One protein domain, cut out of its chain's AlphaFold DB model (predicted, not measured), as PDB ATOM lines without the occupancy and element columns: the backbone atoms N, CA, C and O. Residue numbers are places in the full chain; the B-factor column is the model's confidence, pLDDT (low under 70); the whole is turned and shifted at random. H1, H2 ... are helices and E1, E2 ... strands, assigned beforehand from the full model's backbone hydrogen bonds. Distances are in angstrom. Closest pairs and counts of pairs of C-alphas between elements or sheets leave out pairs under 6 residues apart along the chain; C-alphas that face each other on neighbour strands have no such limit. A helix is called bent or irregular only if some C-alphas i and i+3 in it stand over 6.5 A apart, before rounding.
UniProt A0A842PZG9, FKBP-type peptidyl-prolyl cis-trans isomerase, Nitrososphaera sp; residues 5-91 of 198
ATOM      1  N   GLY A   5     183.208 147.297 156.289       91.31
ATOM      2  CA  GLY A   5     183.630 148.653 155.928       91.31
ATOM      3  C   GLY A   5     185.120 148.914 156.150       91.31
ATOM      4  O   GLY A   5     185.733 149.616 155.354       91.31
ATOM      5  N   LEU A   6     185.714 148.312 157.186       92.56
ATOM      6  CA  LEU A   6     187.155 148.404 157.418       92.56
ATOM      7  C   LEU A   6     187.936 147.528 156.427       92.56
ATOM      8  O   LEU A   6     188.981 147.948 155.950       92.56
ATOM      9  N   ASP A   7     187.420 146.349 156.084       92.50
ATOM     10  CA  ASP A   7     188.021 145.438 155.101       92.50
ATOM     11  C   ASP A   7     188.109 146.074 153.702       92.50
ATOM     12  O   ASP A   7     189.157 146.054 153.055       92.50
ATOM     13  N   GLU A   8     187.025 146.724 153.262       92.12
ATOM     14  CA  GLU A   8     186.981 147.483 152.008       92.12
ATOM     15  C   GLU A   8     187.986 148.646 152.013       92.12
ATOM     16  O   GLU A   8     188.667 148.878 151.015       92.12
ATOM     17  N   ALA A   9     188.111 149.369 153.129       91.38
ATOM     18  CA  ALA A   9     189.068 150.465 153.241       91.38
ATOM     19  C   ALA A   9     190.522 149.969 153.221       91.38
ATOM     20  O   ALA A   9     191.341 150.511 152.485       91.38
ATOM     21  N   LEU A  10     190.828 148.905 153.969       91.12
ATOM     22  CA  LEU A  10     192.154 148.281 153.990       91.12
ATOM     23  C   LEU A  10     192.551 147.727 152.619       91.12
ATOM     24  O   LEU A  10     193.717 147.800 152.254       91.12
ATOM     25  N   SER A  11     191.590 147.220 151.843       89.81
ATOM     26  CA  SER A  11     191.839 146.707 150.489       89.81
ATOM     27  C   SER A  11     192.300 147.788 149.505       89.81
ATOM     28  O   SER A  11     192.960 147.468 148.520       89.81
ATOM     29  N   ASN A  12     191.959 149.055 149.763       89.62
ATOM     30  CA  ASN A  12     192.336 150.196 148.927       89.62
ATOM     31  C   ASN A  12     193.546 150.977 149.470       89.62
ATOM     32  O   ASN A  12     194.006 151.909 148.814       89.62
ATOM     33  N   ALA A  13     194.038 150.634 150.661       90.50
ATOM     34  CA  ALA A  13     195.117 151.350 151.328       90.50
ATOM     35  C   ALA A  13     196.497 150.755 151.014       90.50
ATOM     36  O   ALA A  13     196.646 149.555 150.765       90.50
ATOM     37  N   SER A  14     197.520 151.600 151.073       90.81
ATOM     38  CA  SER A  14     198.928 151.232 150.926       90.81
ATOM     39  C   SER A  14     199.636 151.152 152.280       90.81
ATOM     40  O   SER A  14     199.155 151.634 153.305       90.81
ATOM     41  N   VAL A  15     200.809 150.516 152.300       92.44
ATOM     42  CA  VAL A  15     201.651 150.459 153.504       92.44
ATOM     43  C   VAL A  15     202.108 151.868 153.879       92.44
ATOM     44  O   VAL A  15     202.632 152.590 153.038       92.44
ATOM     45  N   GLY A  16     201.939 152.230 155.147       91.50
ATOM     46  CA  GLY A  16     202.227 153.556 155.691       91.50
ATOM     47  C   GLY A  16     201.017 154.490 155.738       91.50
ATOM     48  O   GLY A  16     201.092 155.525 156.403       91.50
ATOM     49  N   ASP A  17     199.901 154.134 155.098       90.88
ATOM     50  CA  ASP A  17     198.721 154.994 155.057       90.88
ATOM     51  C   ASP A  17     198.024 155.082 156.418       90.88
ATOM     52  O   ASP A  17     197.902 154.098 157.162       90.88
ATOM     53  N   LYS A  18     197.506 156.282 156.701       92.44
ATOM     54  CA  LYS A  18     196.554 156.529 157.784       92.44
ATOM     55  C   LYS A  18     195.146 156.539 157.210       92.44
ATOM     56  O   LYS A  18     194.803 157.383 156.385       92.44
ATOM     57  N   ILE A  19     194.333 155.599 157.655       92.25
ATOM     58  CA  ILE A  19     192.951 155.411 157.244       92.25
ATOM     59  C   ILE A  19     192.066 156.041 158.312       92.25
ATOM     60  O   ILE A  19     191.997 155.538 159.431       92.25
ATOM     61  N   ASN A  20     191.356 157.104 157.943       94.06
ATOM     62  CA  ASN A  20     190.292 157.676 158.757       94.06
ATOM     63  C   ASN A  20     188.964 157.512 158.012       94.06
ATOM     64  O   ASN A  20     188.745 158.162 156.989       94.06
ATOM     65  N   ILE A  21     188.126 156.580 158.469       93.56
ATOM     66  CA  ILE A  21     186.883 156.213 157.780       93.56
ATOM     67  C   ILE A  21     185.692 156.209 158.724       93.56
ATOM     68  O   ILE A  21     185.780 155.810 159.888       93.56
ATOM     69  N   GLU A  22     184.539 156.551 158.159       94.81
ATOM     70  CA  GLU A  22     183.246 156.341 158.792       94.81
ATOM     71  C   GLU A  22     182.611 155.069 158.233       94.81
ATOM     72  O   GLU A  22     182.330 154.952 157.037       94.81
ATOM     73  N   VAL A  23     182.379 154.089 159.099       94.31
ATOM     74  CA  VAL A  23     181.728 152.834 158.737       94.31
ATOM     75  C   VAL A  23     180.259 152.909 159.155       94.31
ATOM     76  O   VAL A  23     179.964 152.826 160.352       94.31
ATOM     77  N   PRO A  24     179.318 153.048 158.200       95.19
ATOM     78  CA  PRO A  24     177.899 153.098 158.517       95.19
ATOM     79  C   PRO A  24     177.415 151.749 159.075       95.19
ATOM     80  O   PRO A  24     178.040 150.714 158.814       95.19
ATOM     81  N   PRO A  25     176.262 151.718 159.771       93.81
ATOM     82  CA  PRO A  25     175.737 150.504 160.397       93.81
ATOM     83  C   PRO A  25     175.657 149.309 159.437       93.81
ATOM     84  O   PRO A  25     176.038 148.201 159.804       93.81
ATOM     85  N   ASP A  26     175.260 149.540 158.183       93.38
ATOM     86  CA  ASP A  26     175.109 148.507 157.144       93.38
ATOM     87  C   ASP A  26     176.418 147.790 156.779       93.38
ATOM     88  O   ASP A  26     176.394 146.648 156.319       93.38
ATOM     89  N   LYS A  27     177.566 148.439 157.003       92.06
ATOM     90  CA  LYS A  27     178.909 147.876 156.789       92.06
ATOM     91  C   LYS A  27     179.625 147.512 158.103       92.06
ATOM     92  O   LYS A  27     180.779 147.077 158.061       92.06
ATOM     93  N   ALA A  28     178.954 147.682 159.244       92.38
ATOM     94  CA  ALA A  28     179.436 147.368 160.588       92.38
ATOM     95  C   ALA A  28     178.574 146.273 161.246       92.38
ATOM     96  O   ALA A  28     178.626 145.116 160.836       92.38
ATOM     97  N   PHE A  29     177.788 146.629 162.269       92.56
ATOM     98  CA  PHE A  29     176.986 145.703 163.081       92.56
ATOM     99  C   PHE A  29     175.508 145.622 162.659       92.56
ATOM    100  O   PHE A  29     174.685 145.065 163.385       92.56
ATOM    101  N   GLY A  30     175.173 146.172 161.494       92.56
ATOM    102  CA  GLY A  30     173.820 146.241 160.953       92.56
ATOM    103  C   GLY A  30     172.987 147.380 161.540       92.56
ATOM    104  O   GLY A  30     173.361 148.034 162.523       92.56
ATOM    105  N   LYS A  31     171.824 147.625 160.928       93.44
ATOM    106  CA  LYS A  31     170.819 148.538 161.487       93.44
ATOM    107  C   LYS A  31     170.249 147.961 162.777       93.44
ATOM    108  O   LYS A  31     170.180 146.748 162.968       93.44
ATOM    109  N   ARG A  32     169.832 148.862 163.657       92.88
ATOM    110  CA  ARG A  32     169.064 148.505 164.842       92.88
ATOM    111  C   ARG A  32     167.681 148.024 164.407       92.88
ATOM    112  O   ARG A  32     167.057 148.651 163.559       92.88
ATOM    113  N   ASP A  33     167.245 146.910 164.974       92.88
ATOM    114  CA  ASP A  33     165.967 146.279 164.668       92.88
ATOM    115  C   ASP A  33     165.005 146.467 165.845       92.88
ATOM    116  O   ASP A  33     165.223 145.925 166.934       92.88
ATOM    117  N   ASP A  34     163.940 147.236 165.631       92.38
ATOM    118  CA  ASP A  34     162.950 147.538 166.667       92.38
ATOM    119  C   ASP A  34     162.167 146.294 167.107       92.38
ATOM    120  O   ASP A  34     161.713 146.222 168.248       92.38
ATOM    121  N   THR A  35     162.084 145.255 166.266       92.75
ATOM    122  CA  THR A  35     161.430 143.985 166.632       92.75
ATOM    123  C   THR A  35     162.209 143.204 167.693       92.75
ATOM    124  O   THR A  35     161.649 142.360 168.398       92.75
ATOM    125  N   LYS A  36     163.502 143.516 167.859       91.44
ATOM    126  CA  LYS A  36     164.367 142.955 168.907       91.44
ATOM    127  C   LYS A  36     164.297 143.739 170.212       91.44
ATOM    128  O   LYS A  36     164.967 143.363 171.172       91.44
ATOM    129  N   ILE A  37     163.483 144.788 170.278       93.12
ATOM    130  CA  ILE A  37     163.194 145.501 171.515       93.12
ATOM    131  C   ILE A  37     161.903 144.924 172.087       93.12
ATOM    132  O   ILE A  37     160.831 145.043 171.495       93.12
ATOM    133  N   ARG A  38     161.987 144.268 173.245       92.25
ATOM    134  CA  ARG A  38     160.845 143.575 173.849       92.25
ATOM    135  C   ARG A  38     160.517 144.138 175.216       92.25
ATOM    136  O   ARG A  38     161.397 144.382 176.033       92.25
ATOM    137  N   MET A  39     159.222 144.267 175.473       92.50
ATOM    138  CA  MET A  39     158.691 144.507 176.808       92.50
ATOM    139  C   MET A  39     158.427 143.174 177.493       92.50
ATOM    140  O   MET A  39     157.677 142.345 176.969       92.50
ATOM    141  N   ILE A  40     159.003 142.979 178.674       90.88
ATOM    142  CA  ILE A  40     158.757 141.798 179.497       90.88
ATOM    143  C   ILE A  40     158.298 142.187 180.909       90.88
ATOM    144  O   ILE A  40     158.627 143.274 181.390       90.88
ATOM    145  N   PRO A  41     157.523 141.328 181.592       91.31
ATOM    146  CA  PRO A  41     157.216 141.526 183.006       91.31
ATOM    147  C   PRO A  41     158.490 141.451 183.850       91.31
ATOM    148  O   PRO A  41     159.267 140.510 183.690       91.31
ATOM    149  N   GLN A  42     158.661 142.383 184.788       87.31
ATOM    150  CA  GLN A  42     159.832 142.447 185.673       87.31
ATOM    151  C   GLN A  42     160.040 141.143 186.464       87.31
ATOM    152  O   GLN A  42     161.159 140.663 186.586       87.31
ATOM    153  N   ARG A  43     158.947 140.479 186.867       86.81
ATOM    154  CA  ARG A  43     158.968 139.178 187.565       86.81
ATOM    155  C   ARG A  43     159.706 138.058 186.819       86.81
ATOM    156  O   ARG A  43     160.084 137.075 187.442       86.81
ATOM    157  N   LYS A  44     159.910 138.172 185.498       86.00
ATOM    158  CA  LYS A  44     160.665 137.173 184.721       86.00
ATOM    159  C   LYS A  44     162.168 137.170 185.016       86.00
ATOM    160  O   LYS A  44     162.828 136.207 184.651       86.00
ATOM    161  N   LEU A  45     162.693 138.216 185.655       82.94
ATOM    162  CA  LEU A  45     164.097 138.297 186.074       82.94
ATOM    163  C   LEU A  45     164.377 137.565 187.398       82.94
ATOM    164  O   LEU A  45     165.530 137.495 187.818       82.94
ATOM    165  N   GLY A  46     163.346 136.999 188.039       84.62
ATOM    166  CA  GLY A  46     163.478 136.285 189.308       84.62
ATOM    167  C   GLY A  46     163.922 137.205 190.443       84.62
ATOM    168  O   GLY A  46     163.531 138.369 190.493       84.62
ATOM    169  N   ASP A  47     164.762 136.686 191.334       81.31
ATOM    170  CA  ASP A  47     165.170 137.373 192.567       81.31
ATOM    171  C   ASP A  47     166.007 138.639 192.318       81.31
ATOM    172  O   ASP A  47     166.077 139.517 193.170       81.31
ATOM    173  N   LYS A  48     166.605 138.773 191.127       78.06
ATOM    174  CA  LYS A  48     167.403 139.947 190.737       78.06
ATOM    175  C   LYS A  48     166.571 141.074 190.131       78.06
ATOM    176  O   LYS A  48     167.120 142.080 189.695       78.06
ATOM    177  N   ALA A  49     165.252 140.916 190.051       78.69
ATOM    178  CA  ALA A  49     164.389 141.850 189.341       78.69
ATOM    179  C   ALA A  49     164.399 143.276 189.920       78.69
ATOM    180  O   ALA A  49     164.173 144.223 189.166       78.69
ATOM    181  N   ASP A  50     164.655 143.424 191.220       80.75
ATOM    182  CA  ASP A  50     164.685 144.718 191.915       80.75
ATOM    183  C   ASP A  50     166.060 145.409 191.844       80.75
ATOM    184  O   ASP A  50     166.166 146.602 192.121       80.75
ATOM    185  N   GLU A  51     167.102 144.688 191.423       85.69
ATOM    186  CA  GLU A  51     168.471 145.204 191.276       85.69
ATOM    187  C   GLU A  51     168.752 145.740 189.861       85.69
ATOM    188  O   GLU A  51     169.756 146.413 189.644       85.69
ATOM    189  N   VAL A  52     167.876 145.445 188.894       88.75
ATOM    190  CA  VAL A  52     168.079 145.777 187.478       88.75
ATOM    191  C   VAL A  52     167.738 147.242 187.190       88.75
ATOM    192  O   VAL A  52     166.592 147.677 187.325       88.75
ATOM    193  N   GLY A  53     168.731 147.983 186.707       89.94
ATOM    194  CA  GLY A  53     168.645 149.375 186.282       89.94
ATOM    195  C   GLY A  53     168.690 149.570 184.763       89.94
ATOM    196  O   GLY A  53     168.932 148.659 183.970       89.94
ATOM    197  N   VAL A  54     168.444 150.809 184.328       92.50
ATOM    198  CA  VAL A  54     168.602 151.200 182.918       92.50
ATOM    199  C   VAL A  54     170.084 151.207 182.546       92.50
ATOM    200  O   VAL A  54     170.888 151.855 183.206       92.50
ATOM    201  N   GLY A  55     170.427 150.545 181.440       91.38
ATOM    202  CA  GLY A  55     171.799 150.389 180.958       91.38
ATOM    203  C   GLY A  55     172.427 149.036 181.289       91.38
ATOM    204  O   GLY A  55     173.418 148.675 180.649       91.38
ATOM    205  N   ASP A  56     171.824 148.272 182.201       91.75
ATOM    206  CA  ASP A  56     172.330 146.960 182.592       91.75
ATOM    207  C   ASP A  56     172.237 145.951 181.448       91.75
ATOM    208  O   ASP A  56     171.296 145.962 180.645       91.75
ATOM    209  N   GLU A  57     173.229 145.064 181.381       91.38
ATOM    210  CA  GLU A  57     173.232 143.922 180.475       91.38
ATOM    211  C   GLU A  57     172.696 142.697 181.213       91.38
ATOM    212  O   GLU A  57     173.250 142.267 182.223       91.38
ATOM    213  N   ILE A  58     171.608 142.138 180.697       89.25
ATOM    214  CA  ILE A  58     170.914 140.994 181.285       89.25
ATOM    215  C   ILE A  58     170.790 139.874 180.262       89.25
ATOM    216  O   ILE A  58     170.682 140.114 179.057       89.25
ATOM    217  N   GLU A  59     170.786 138.636 180.745       88.75
ATOM    218  CA  GLU A  59     170.607 137.451 179.915       88.75
ATOM    219  C   GLU A  59     169.251 136.806 180.206       88.75
ATOM    220  O   GLU A  59     168.948 136.461 181.346       88.75
ATOM    221  N   ILE A  60     168.420 136.664 179.173       85.69
ATOM    222  CA  ILE A  60     167.097 136.035 179.250       85.69
ATOM    223  C   ILE A  60     166.945 135.094 178.068       85.69
ATOM    224  O   ILE A  60     167.239 135.471 176.934       85.69
ATOM    225  N   ASP A  61     166.473 133.872 178.320       83.81
ATOM    226  CA  ASP A  61     166.317 132.829 177.297       83.81
ATOM    227  C   ASP A  61     167.608 132.629 176.476       83.81
ATOM    228  O   ASP A  61     167.577 132.488 175.250       83.81
ATOM    229  N   ASN A  62     168.761 132.670 177.158       85.50
ATOM    230  CA  ASN A  62     170.095 132.547 176.562       85.50
ATOM    231  C   ASN A  62     170.450 133.665 175.554       85.50
ATOM    232  O   ASN A  62     171.327 133.497 174.700       85.50
ATOM    233  N   ARG A  63     169.750 134.806 175.625       88.25
ATOM    234  CA  ARG A  63     169.998 136.013 174.829       88.25
ATOM    235  C   ARG A  63     170.377 137.165 175.740       88.25
ATOM    236  O   ARG A  63     169.645 137.494 176.670       88.25
ATOM    237  N   ARG A  64     171.487 137.824 175.423       90.94
ATOM    238  CA  ARG A  64     171.907 139.046 176.109       90.94
ATOM    239  C   ARG A  64     171.194 140.249 175.521       90.94
ATOM    240  O   ARG A  64     171.053 140.355 174.301       90.94
ATOM    241  N   GLY A  65     170.744 141.139 176.388       92.31
ATOM    242  CA  GLY A  65     170.096 142.379 176.006       92.31
ATOM    243  C   GLY A  65     170.388 143.486 177.004       92.31
ATOM    244  O   GLY A  65     170.768 143.234 178.144       92.31
ATOM    245  N   ILE A  66     170.218 144.723 176.554       93.38
ATOM    246  CA  ILE A  66     170.457 145.919 177.358       93.38
ATOM    247  C   ILE A  66     169.117 146.484 177.810       93.38
ATOM    248  O   ILE A  66     168.208 146.688 176.998       93.38
ATOM    249  N   VAL A  67     168.998 146.779 179.097       93.75
ATOM    250  CA  VAL A  67     167.801 147.392 179.664       93.75
ATOM    251  C   VAL A  67     167.701 148.846 179.219       93.75
ATOM    252  O   VAL A  67     168.602 149.655 179.431       93.75
ATOM    253  N   ARG A  68     166.586 149.192 178.578       92.50
ATOM    254  CA  ARG A  68     166.303 150.541 178.065       92.50
ATOM    255  C   ARG A  68     165.371 151.328 178.972       92.50
ATOM    256  O   ARG A  68     165.433 152.552 178.982       92.50
ATOM    257  N   TYR A  69     164.511 150.626 179.698       92.69
ATOM    258  CA  TYR A  69     163.508 151.220 180.565       92.69
ATOM    259  C   TYR A  69     163.090 150.220 181.639       92.69
ATOM    260  O   TYR A  69     162.894 149.040 181.340       92.69
ATOM    261  N   VAL A  70     162.911 150.713 182.861       92.12
ATOM    262  CA  VAL A  70     162.348 149.978 183.994       92.12
ATOM    263  C   VAL A  70     161.243 150.845 184.581       92.12
ATOM    264  O   VAL A  70     161.486 151.995 184.944       92.12
ATOM    265  N   GLY A  71     160.020 150.324 184.647       89.94
ATOM    266  CA  GLY A  71     158.901 151.062 185.224       89.94
ATOM    267  C   GLY A  71     157.573 150.321 185.137       89.94
ATOM    268  O   GLY A  71     157.363 149.463 184.280       89.94
ATOM    269  N   SER A  72     156.661 150.636 186.061       88.44
ATOM    270  CA  SER A  72     155.305 150.060 186.107       88.44
ATOM    271  C   SER A  72     155.278 148.519 186.089       88.44
ATOM    272  O   SER A  72     154.408 147.911 185.465       88.44
ATOM    273  N   GLY A  73     156.257 147.870 186.736       88.31
ATOM    274  CA  GLY A  73     156.389 146.407 186.781       88.31
ATOM    275  C   GLY A  73     156.786 145.756 185.448       88.31
ATOM    276  O   GLY A  73     156.657 144.535 185.282       88.31
ATOM    277  N   ARG A  74     157.237 146.549 184.469       91.50
ATOM    278  CA  ARG A  74     157.671 146.094 183.145       91.50
ATOM    279  C   ARG A  74     159.057 146.631 182.823       91.50
ATOM    280  O   ARG A  74     159.446 147.711 183.259       91.50
ATOM    281  N   ILE A  75     159.785 145.860 182.028       92.62
ATOM    282  CA  ILE A  75     161.144 146.186 181.614       92.62
ATOM    283  C   ILE A  75     161.227 146.085 180.099       92.62
ATOM    284  O   ILE A  75     160.777 145.100 179.504       92.62
ATOM    285  N   GLN A  76     161.788 147.121 179.481       93.69
ATOM    286  CA  GLN A  76     162.088 147.145 178.057       93.69
ATOM    287  C   GLN A  76     163.532 146.709 177.845       93.69
ATOM    288  O   GLN A  76     164.454 147.349 178.351       93.69
ATOM    289  N   ILE A  77     163.727 145.649 177.069       93.44
ATOM    290  CA  ILE A  77     165.037 145.059 176.809       93.44
ATOM    291  C   ILE A  77     165.317 145.117 175.321       93.44
ATOM    292  O   ILE A  77     164.492 144.712 174.504       93.44
ATOM    293  N   ASP A  78     166.494 145.612 174.981       94.81
ATOM    294  CA  ASP A  78     167.015 145.640 173.630       94.81
ATOM    295  C   ASP A  78     167.977 144.473 173.394       94.81
ATOM    296  O   ASP A  78     169.071 144.452 173.952       94.81
ATOM    297  N   PHE A  79     167.582 143.523 172.545       94.25
ATOM    298  CA  PHE A  79     168.397 142.365 172.156       94.25
ATOM    299  C   PHE A  79     169.241 142.608 170.892       94.25
ATOM    300  O   PHE A  79     169.748 141.661 170.286       94.25
ATOM    301  N   ASN A  80     169.360 143.854 170.426       93.69
ATOM    302  CA  ASN A  80     170.281 144.178 169.342       93.69
ATOM    303  C   ASN A  80     171.744 144.061 169.792       93.69
ATOM    304  O   ASN A  80     172.073 144.148 170.974       93.69
ATOM    305  N   HIS A  81     172.650 143.934 168.819       90.69
ATOM    306  CA  HIS A  81     174.072 144.115 169.093       90.69
ATOM    307  C   HIS A  81     174.313 145.514 169.690       90.69
ATOM    308  O   HIS A  81     173.723 146.493 169.232       90.69
ATOM    309  N   ARG A  82     175.225 145.637 170.663       87.94
ATOM    310  CA  ARG A  82     175.504 146.890 171.402       87.94
ATOM    311  C   ARG A  82     175.825 148.097 170.498       87.94
ATOM    312  O   ARG A  82     175.569 149.244 170.868       87.94
ATOM    313  N   PHE A  83     176.373 147.839 169.313       90.81
ATOM    314  CA  PHE A  83     176.732 148.850 168.308       90.81
ATOM    315  C   PHE A  83     175.798 148.889 167.083       90.81
ATOM    316  O   PHE A  83     176.102 149.576 166.110       90.81
ATOM    317  N   ALA A  84     174.670 148.176 167.101       93.25
ATOM    318  CA  ALA A  84     173.708 148.208 166.001       93.25
ATOM    319  C   ALA A  84     173.125 149.618 165.813       93.25
ATOM    320  O   ALA A  84     172.796 150.308 166.782       93.25
ATOM    321  N   GLY A  85     172.995 150.044 164.557       92.88
ATOM    322  CA  GLY A  85     172.514 151.379 164.193       92.88
ATOM    323  C   GLY A  85     173.507 152.519 164.447       92.88
ATOM    324  O   GLY A  85     173.172 153.662 164.153       92.88
ATOM    325  N   LYS A  86     174.718 152.241 164.953       92.88
ATOM    326  CA  LYS A  86     175.765 153.255 165.142       92.88
ATOM    327  C   LYS A  86     176.735 153.274 163.962       92.88
ATOM    328  O   LYS A  86     177.160 152.219 163.495       92.88
ATOM    329  N   THR A  87     177.104 154.474 163.524       95.12
ATOM    330  CA  THR A  87     178.253 154.686 162.635       95.12
ATOM    331  C   THR A  87     179.527 154.613 163.468       95.12
ATOM    332  O   THR A  87     179.605 155.228 164.533       95.12
ATOM    333  N   LEU A  88     180.503 153.832 163.017       94.12
ATOM    334  CA  LEU A  88     181.798 153.699 163.681       94.12
ATOM    335  C   LEU A  88     182.820 154.591 162.991       94.12
ATOM    336  O   LEU A  88     182.912 154.580 161.770       94.12
ATOM    337  N   LEU A  89     183.607 155.315 163.779       94.81
ATOM    338  CA  LEU A  89     184.761 156.060 163.290       94.81
ATOM    339  C   LEU A  89     186.004 155.211 163.541       94.81
ATOM    340  O   LEU A  89     186.249 154.803 164.679       94.81
ATOM    341  N   TYR A  90     186.755 154.918 162.486       93.88
ATOM    342  CA  TYR A  90     188.019 154.196 162.574       93.88
ATOM    343  C   TYR A  90     189.169 155.131 162.241       93.88
ATOM    344  O   TYR A  90     189.150 155.762 161.191       93.88
ATOM    345  N   ASP A  91     190.180 155.129 163.104       94.12
ATOM    346  CA  ASP A  91     191.514 155.653 162.825       94.12
ATOM    347  C   ASP A  91     192.482 154.464 162.855       94.12
ATOM    348  O   ASP A  91     192.659 153.817 163.893       94.12
TER     349      ASP A  91
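AT A GLANCE: This is residues 5 to 91 of the 198 residues of the protein "FKBP-type peptidyl-prolyl cis-trans isomerase" of Nitrososphaera sp (UniProt A0A842PZG9). Look for two lobes at the two ends of a rod, joined by two stretches of chain with no named element, residues 24 to 36 and 79 to 87. The smaller lobe is the two-strand ribbon E1 and E6 with the short helix H1 beside it; the larger is a strongly twisted, curled sheet of four strands, E2, E5, E4 and E3, with the short, irregular helix H2 near one end. You have 87 printed residues, with two named helices and six named strands in the order H1, E1, E2, H2, E3, E4, E5, E6; both sheets are antiparallel, and the class is mixed, helices and strands. The whole is only just loose, close to extended, with a radius of gyration of the C-alphas of 18.0 A and spans of 55 by 22 by 21 A.

HOW THE PARTS SIT: Start with H1, residues 5 to 12, and E1, residues 18 to 23: their closest C-alphas are those of Gly 5 and Val 23, 5.4 A apart. E1 is the antiparallel neighbour of E6, residues 88 to 91; look at N 23 and O 88, 2.8 A apart. Go on to E2, residues 37 to 41, an edge strand antiparallel to E5, residues 74 to 78, with N 38 and O 77 2.8 A apart. H2, residues 42 to 48, is on this sheet at a height of 8.3 A, over none of its strands; the C-alphas of Gln 42 and Arg 74, 4.9 A apart, are its closest to E5. E3, residues 57 to 60, E4, residues 63 to 71, and E5 form a meander, each strand the antiparallel neighbour of the one before, in two hairpins. E4 bends by 67 degrees at residue 68, and its pairing is staggered: residues 63 to 66 pair with E3, where N 58 and O 65 are 2.9 A apart, and residues 66 to 71 with E5, where N 68 and O 76 are 2.8 A apart. H1 and H2 are apart. Of the O i to N i+4 pairs, 3 of 4 in H1 and 0 of 3 in H2 are within hydrogen-bond range; of H2's O i to N i+3 pairs, 2 of 4 are.

IN THESE COORDINATES: Find C-alpha 5 at (183.630, 148.653, 155.928), where H1 begins its 11.3 A. E1 spans 15.3 A, E2 13.5 A and E5 13.3 A. H2 is irregular, with C-alphas 44 and 47 9.0 A apart. E4, 21.4 A long, ends at C-alpha 71 (158.901, 151.062, 185.224). E6 ends at C-alpha 91 (191.514, 155.653, 162.825).

THE WHOLE: The two C-alphas farthest apart are those of Val 15 and Ser 72, 56.7 A. Residues 11 to 17 stand free. The link from E1 to E2, 13 residues, is long. The printed part has no cut, and no printed residue is under 70 in pLDDT.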